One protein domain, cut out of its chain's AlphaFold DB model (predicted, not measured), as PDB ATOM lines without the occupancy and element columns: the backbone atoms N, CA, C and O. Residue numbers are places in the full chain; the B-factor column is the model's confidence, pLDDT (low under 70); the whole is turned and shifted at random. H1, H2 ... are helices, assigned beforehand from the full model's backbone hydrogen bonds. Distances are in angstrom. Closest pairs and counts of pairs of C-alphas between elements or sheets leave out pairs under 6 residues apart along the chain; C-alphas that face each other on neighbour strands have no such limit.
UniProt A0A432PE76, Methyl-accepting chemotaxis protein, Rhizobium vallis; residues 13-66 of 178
ATOM      1  N   ARG A  13      52.196 -48.273 122.493       89.38
ATOM      2  CA  ARG A  13      51.270 -49.374 122.791       89.38
ATOM      3  C   ARG A  13      49.822 -48.890 122.797       89.38
ATOM      4  O   ARG A  13      48.964 -49.587 122.253       89.38
ATOM      5  N   ASP A  14      49.580 -47.713 123.358       91.62
ATOM      6  CA  ASP A  14      48.253 -47.107 123.422       91.62
ATOM      7  C   ASP A  14      47.766 -46.695 122.028       91.62
ATOM      8  O   ASP A  14      46.639 -47.023 121.645       91.62
ATOM      9  N   GLN A  15      48.634 -46.098 121.204       92.06
ATOM     10  CA  GLN A  15      48.319 -45.799 119.801       92.06
ATOM     11  C   GLN A  15      48.012 -47.056 118.995       92.06
ATOM     12  O   GLN A  15      47.017 -47.095 118.272       92.06
ATOM     13  N   LYS A  16      48.812 -48.116 119.154       94.56
ATOM     14  CA  LYS A  16      48.551 -49.402 118.500       94.56
ATOM     15  C   LYS A  16      47.195 -49.975 118.918       94.56
ATOM     16  O   LYS A  16      46.453 -50.460 118.067       94.56
ATOM     17  N   ALA A  17      46.869 -49.943 120.212       94.75
ATOM     18  CA  ALA A  17      45.590 -50.439 120.714       94.75
ATOM     19  C   ALA A  17      44.410 -49.651 120.127       94.75
ATOM     20  O   ALA A  17      43.447 -50.258 119.656       94.75
ATOM     21  N   ARG A  18      44.524 -48.316 120.077       94.56
ATOM     22  CA  ARG A  18      43.542 -47.436 119.436       94.56
ATOM     23  C   ARG A  18      43.379 -47.756 117.948       94.56
ATOM     24  O   ARG A  18      42.260 -48.001 117.508       94.56
ATOM     25  N   PHE A  19      44.480 -47.837 117.201       96.12
ATOM     26  CA  PHE A  19      44.467 -48.161 115.773       96.12
ATOM     27  C   PHE A  19      43.784 -49.507 115.500       96.12
ATOM     28  O   PHE A  19      42.926 -49.610 114.625       96.12
ATOM     29  N   CYS A  20      44.117 -50.544 116.275       95.75
ATOM     30  CA  CYS A  20      43.488 -51.858 116.147       95.75
ATOM     31  C   CYS A  20      41.982 -51.820 116.450       95.75
ATOM     32  O   CYS A  20      41.213 -52.494 115.763       95.75
ATOM     33  N   ALA A  21      41.554 -51.048 117.452       95.62
ATOM     34  CA  ALA A  21      40.141 -50.895 117.788       95.62
ATOM     35  C   ALA A  21      39.362 -50.162 116.681       95.62
ATOM     36  O   ALA A  21      38.290 -50.619 116.281       95.62
ATOM     37  N   GLU A  22      39.916 -49.073 116.142       96.06
ATOM     38  CA  GLU A  22      39.316 -48.338 115.024       96.06
ATOM     39  C   GLU A  22      39.250 -49.191 113.753       96.06
ATOM     40  O   GLU A  22      38.208 -49.238 113.100       96.06
ATOM     41  N   LEU A  23      40.314 -49.939 113.439       96.50
ATOM     42  CA  LEU A  23      40.328 -50.868 112.310       96.50
ATOM     43  C   LEU A  23      39.245 -51.944 112.456       96.50
ATOM     44  O   LEU A  23      38.522 -52.221 111.500       96.50
ATOM     45  N   ALA A  24      39.098 -52.540 113.641       96.69
ATOM     46  CA  ALA A  24      38.059 -53.537 113.889       96.69
ATOM     47  C   ALA A  24      36.649 -52.948 113.703       96.69
ATOM     48  O   ALA A  24      35.795 -53.575 113.073       96.69
ATOM     49  N   ALA A  25      36.415 -51.729 114.197       95.94
ATOM     50  CA  ALA A  25      35.145 -51.029 114.029       95.94
ATOM     51  C   ALA A  25      34.864 -50.653 112.563       95.94
ATOM     52  O   ALA A  25      33.711 -50.713 112.126       95.94
ATOM     53  N   LEU A  26      35.901 -50.287 111.806       96.56
ATOM     54  CA  LEU A  26      35.816 -50.005 110.377       96.56
ATOM     55  C   LEU A  26      35.464 -51.269 109.589       96.56
ATOM     56  O   LEU A  26      34.523 -51.259 108.803       96.56
ATOM     57  N   VAL A  27      36.174 -52.371 109.832       96.69
ATOM     58  CA  VAL A  27      35.918 -53.653 109.163       96.69
ATOM     59  C   VAL A  27      34.503 -54.142 109.458       96.69
ATOM     60  O   VAL A  27      33.801 -54.544 108.535       96.69
ATOM     61  N   ALA A  28      34.047 -54.054 110.711       97.31
ATOM     62  CA  ALA A  28      32.682 -54.425 111.073       97.31
ATOM     63  C   ALA A  28      31.628 -53.604 110.306       97.31
ATOM     64  O   ALA A  28      30.638 -54.168 109.845       97.31
ATOM     65  N   ALA A  29      31.859 -52.300 110.128       96.50
ATOM     66  CA  ALA A  29      30.981 -51.427 109.350       96.50
ATOM     67  C   ALA A  29      30.989 -51.767 107.852       96.50
ATOM     68  O   ALA A  29      29.936 -51.917 107.238       96.50
ATOM     69  N   VAL A  30      32.167 -51.982 107.268       95.88
ATOM     70  CA  VAL A  30      32.290 -52.374 105.857       95.88
ATOM     71  C   VAL A  30      31.597 -53.716 105.604       95.88
ATOM     72  O   VAL A  30      30.892 -53.869 104.609       95.88
ATOM     73  N   MET A  31      31.728 -54.676 106.524       95.81
ATOM     74  CA  MET A  31      31.038 -55.967 106.440       95.81
ATOM     75  C   MET A  31      29.512 -55.850 106.548       95.81
ATOM     76  O   MET A  31      28.811 -56.684 105.978       95.81
ATOM     77  N   SER A  32      28.987 -54.837 107.245       96.00
ATOM     78  CA  SER A  32      27.547 -54.549 107.281       96.00
ATOM     79  C   SER A  32      27.065 -53.677 106.113       96.00
ATOM     80  O   SER A  32      25.873 -53.388 106.028       96.00
ATOM     81  N   GLY A  33      27.961 -53.288 105.201       94.44
ATOM     82  CA  GLY A  33      27.660 -52.453 104.037       94.44
ATOM     83  C   GLY A  33      27.729 -50.945 104.295       94.44
ATOM     84  O   GLY A  33      27.433 -50.168 103.391       94.44
ATOM     85  N   ASP A  34      28.137 -50.513 105.490       95.38
ATOM     86  CA  ASP A  34      28.409 -49.106 105.777       95.38
ATOM     87  C   ASP A  34      29.822 -48.733 105.306       95.38
ATOM     88  O   ASP A  34      30.821 -48.913 106.007       95.38
ATOM     89  N   LEU A  35      29.887 -48.188 104.092       95.19
ATOM     90  CA  LEU A  35      31.110 -47.670 103.480       95.19
ATOM     91  C   LEU A  35      31.315 -46.171 103.745       95.19
ATOM     92  O   LEU A  35      32.179 -45.562 103.120       95.19
ATOM     93  N   THR A  36      30.552 -45.553 104.654       94.25
ATOM     94  CA  THR A  36      30.678 -44.118 104.983       94.25
ATOM     95  C   THR A  36      31.634 -43.861 106.145       94.25
ATOM     96  O   THR A  36      32.202 -42.774 106.264       94.25
ATOM     97  N   ARG A  37      31.872 -44.881 106.978       94.38
ATOM     98  CA  ARG A  37      32.799 -44.812 108.110       94.38
ATOM     99  C   ARG A  37      34.253 -44.658 107.682       94.38
ATOM    100  O   ARG A  37      34.690 -45.210 106.675       94.38
ATOM    101  N   ARG A  38      35.016 -43.915 108.480       94.50
ATOM    102  CA  ARG A  38      36.439 -43.633 108.271       94.50
ATOM    103  C   ARG A  38      37.194 -43.825 109.584       94.50
ATOM    104  O   ARG A  38      36.615 -43.621 110.649       94.50
ATOM    105  N   MET A  39      38.459 -44.226 109.495       95.00
ATOM    106  CA  MET A  39      39.385 -44.190 110.632       95.00
ATOM    107  C   MET A  39      39.828 -42.754 110.885       95.00
ATOM    108  O   MET A  39      39.991 -41.989 109.925       95.00
ATOM    109  N   ASP A  40      40.053 -42.417 112.152       87.56
ATOM    110  CA  ASP A  40      40.754 -41.191 112.501       87.56
ATOM    111  C   ASP A  40      42.223 -41.362 112.091       87.56
ATOM    112  O   ASP A  40      42.797 -42.435 112.262       87.56
ATOM    113  N   ALA A  41      42.815 -40.346 111.470       82.75
ATOM    114  CA  ALA A  41      44.195 -40.383 110.983       82.75
ATOM    115  C   ALA A  41      45.132 -39.528 111.850       82.75
ATOM    116  O   ALA A  41      46.235 -39.204 111.414       82.75
ATOM    117  N   ASP A  42      44.695 -39.163 113.056       89.31
ATOM    118  CA  ASP A  42      45.470 -38.397 114.029       89.31
ATOM    119  C   ASP A  42      46.182 -39.320 115.035       89.31
ATOM    120  O   ASP A  42      45.748 -39.526 116.175       89.31
ATOM    121  N   TYR A  43      47.277 -39.929 114.580       91.75
ATOM    122  CA  TYR A  43      48.223 -40.663 115.421       91.75
ATOM    123  C   TYR A  43      49.541 -39.887 115.511       91.75
ATOM    124  O   TYR A  43      49.916 -39.161 114.591       91.75
ATOM    125  N   ALA A  44      50.288 -40.057 116.605       90.50
ATOM    126  CA  ALA A  44      51.623 -39.459 116.677       90.50
ATOM    127  C   ALA A  44      52.625 -40.220 115.793       90.50
ATOM    128  O   ALA A  44      53.592 -39.633 115.309       90.50
ATOM    129  N   ASP A  45      52.398 -41.520 115.587       90.50
ATOM    130  CA  ASP A  45      53.180 -42.330 114.662       90.50
ATOM    131  C   ASP A  45      52.715 -42.114 113.201       90.50
ATOM    132  O   ASP A  45      51.567 -42.432 112.857       90.50
ATOM    133  N   PRO A  46      53.596 -41.621 112.310       91.69
ATOM    134  CA  PRO A  46      53.251 -41.359 110.916       91.69
ATOM    135  C   PRO A  46      52.889 -42.622 110.118       91.69
ATOM    136  O   PRO A  46      52.184 -42.514 109.106       91.69
ATOM    137  N   ASP A  47      53.333 -43.811 110.534       93.38
ATOM    138  CA  ASP A  47      52.998 -45.069 109.864       93.38
ATOM    139  C   ASP A  47      51.546 -45.482 110.143       93.38
ATOM    140  O   ASP A  47      50.864 -45.982 109.237       93.38
ATOM    141  N   PHE A  48      51.019 -45.201 111.342       94.75
ATOM    142  CA  PHE A  48      49.593 -45.384 111.636       94.75
ATOM    143  C   PHE A  48      48.731 -44.394 110.853       94.75
ATOM    144  O   PHE A  48      47.757 -44.819 110.227       94.75
ATOM    145  N   CYS A  49      49.121 -43.115 110.782       94.81
ATOM    146  CA  CYS A  49      48.412 -42.113 109.973       94.81
ATOM    147  C   CYS A  49      48.338 -42.524 108.501       94.81
ATOM    148  O   CYS A  49      47.272 -42.488 107.883       94.81
ATOM    149  N   ARG A  50      49.466 -42.976 107.935       96.38
ATOM    150  CA  ARG A  50      49.531 -43.446 106.546       96.38
ATOM    151  C   ARG A  50      48.655 -44.673 106.318       96.38
ATOM    152  O   ARG A  50      47.971 -44.753 105.300       96.38
ATOM    153  N   SER A  51      48.665 -45.618 107.255       96.06
ATOM    154  CA  SER A  51      47.848 -46.831 107.173       96.06
ATOM    155  C   SER A  51      46.354 -46.503 107.233       96.06
ATOM    156  O   SER A  51      45.592 -46.983 106.396       96.06
ATOM    157  N   ALA A  52      45.937 -45.638 108.163       96.25
ATOM    158  CA  ALA A  52      44.557 -45.168 108.276       96.25
ATOM    159  C   ALA A  52      44.099 -44.433 107.005       96.25
ATOM    160  O   ALA A  52      43.018 -44.711 106.485       96.25
ATOM    161  N   ALA A  53      44.944 -43.559 106.446       96.50
ATOM    162  CA  ALA A  53      44.662 -42.864 105.191       96.50
ATOM    163  C   ALA A  53      44.472 -43.840 104.017       96.50
ATOM    164  O   ALA A  53      43.481 -43.747 103.299       96.50
ATOM    165  N   MET A  54      45.361 -44.826 103.867       97.06
ATOM    166  CA  MET A  54      45.274 -45.823 102.794       97.06
ATOM    167  C   MET A  54      44.012 -46.692 102.901       97.06
ATOM    168  O   MET A  54      43.382 -47.011 101.893       97.06
ATOM    169  N   LEU A  55      43.611 -47.057 104.121       96.88
ATOM    170  CA  LEU A  55      42.366 -47.790 104.365       96.88
ATOM    171  C   LEU A  55      41.134 -46.941 104.032       96.88
ATOM    172  O   LEU A  55      40.201 -47.434 103.395       96.88
ATOM    173  N   ASN A  56      41.146 -45.662 104.408       96.50
ATOM    174  CA  ASN A  56      40.088 -44.721 104.054       96.50
ATOM    175  C   ASN A  56      39.968 -44.558 102.528       96.50
ATOM    176  O   ASN A  56      38.860 -44.623 101.999       96.50
ATOM    177  N   GLU A  57      41.086 -44.413 101.811       96.25
ATOM    178  CA  GLU A  57      41.109 -44.336 100.343       96.25
ATOM    179  C   GLU A  57      40.572 -45.612  99.681       96.25
ATOM    180  O   GLU A  57      39.801 -45.540  98.721       96.25
ATOM    181  N   LEU A  58      40.932 -46.788 100.209       95.62
ATOM    182  CA  LEU A  58      40.414 -48.064  99.720       95.62
ATOM    183  C   LEU A  58      38.884 -48.120  99.826       95.62
ATOM    184  O   LEU A  58      38.218 -48.510  98.866       95.62
ATOM    185  N   ILE A  59      38.327 -47.714 100.966       95.81
ATOM    186  CA  ILE A  59      36.877 -47.728 101.191       95.81
ATOM    187  C   ILE A  59      36.173 -46.716 100.293       95.81
ATOM    188  O   ILE A  59      35.171 -47.073  99.684       95.81
ATOM    189  N   VAL A  60      36.711 -45.500 100.151       94.56
ATOM    190  CA  VAL A  60      36.174 -44.489  99.222       94.56
ATOM    191  C   VAL A  60      36.133 -45.035  97.799       94.56
ATOM    192  O   VAL A  60      35.116 -44.929  97.127       94.56
ATOM    193  N   SER A  61      37.207 -45.691  97.354       93.19
ATOM    194  CA  SER A  61      37.239 -46.312  96.032       93.19
ATOM    195  C   SER A  61      36.142 -47.369  95.881       93.19
ATOM    196  O   SER A  61      35.418 -47.368  94.887       93.19
ATOM    197  N   ILE A  62      35.961 -48.258  96.862       93.56
ATOM    198  CA  ILE A  62      34.899 -49.277  96.813       93.56
ATOM    199  C   ILE A  62      33.508 -48.625  96.784       93.56
ATOM    200  O   ILE A  62      32.684 -49.018  95.956       93.56
ATOM    201  N   ASP A  63      33.267 -47.630  97.641       94.25
ATOM    202  CA  ASP A  63      32.005 -46.891  97.736       94.25
ATOM    203  C   ASP A  63      31.651 -46.204  96.414       94.25
ATOM    204  O   ASP A  63      30.571 -46.425  95.868       94.25
ATOM    205  N   ASP A  64      32.598 -45.478  95.818       91.12
ATOM    206  CA  ASP A  64      32.414 -44.801  94.532       91.12
ATOM    207  C   ASP A  64      32.054 -45.790  93.411       91.12
ATOM    208  O   ASP A  64      31.119 -45.566  92.634       91.12
ATOM    209  N   ASN A  65      32.778 -46.914  93.329       91.06
ATOM    210  CA  ASN A  65      32.527 -47.940  92.315       91.06
ATOM    211  C   ASN A  65      31.148 -48.600  92.501       91.06
ATOM    212  O   ASN A  65      30.436 -48.832  91.519       91.06
ATOM    213  N   LEU A  66      30.760 -48.898  93.745       92.31
ATOM    214  CA  LEU A  66      29.466 -49.502  94.056       92.31
ATOM    215  C   LEU A  66      28.311 -48.516  93.839       92.31
ATOM    216  O   LEU A  66      27.266 -48.900  93.316       92.31
TER     217      LEU A  66
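Overview. This is residues 13 to 66 of the 178 residues of the protein "Methyl-accepting chemotaxis protein" of Rhizobium vallis (UniProt A0A432PE76). What shape? Helices H1 and H2 run side by side the same way, loosely spaced, and residues 32 to 45 run back along one side. What parts? The printed part has 54 residues with two named helices, H1 then H2, and no named strand: all helix. It is compact, radius of gyration of the C-alphas 11.2 A, and elongated, 35 by 18 by 10 A.

Along the chain. Where is H1? H1, residues 13 to 31, begins at C-alpha (51.270, -49.374, 122.791) and is 26.8 A long. Where is H2? H2, residues 46 to 66, ends at C-alpha (29.466, -49.502, 94.056) and is 30.3 A long.

Arrangement. Do they meet? H1 and H2 are close but not clearly touching; their closest C-alphas, Phe 19 and Phe 48, are 7.1 A apart. They run the same way at a shallow tilt of 5 degrees. Their backbones? In both, every O i to N i+4 pair is within hydrogen-bond range.

Size, cuts and confidence. How large? The farthest C-alphas, Arg 13 and Leu 66, are 36.1 A apart. Any breaks? The printed part has no cut, the link H1 to H2 is long, and no printed residue is under pLDDT 70.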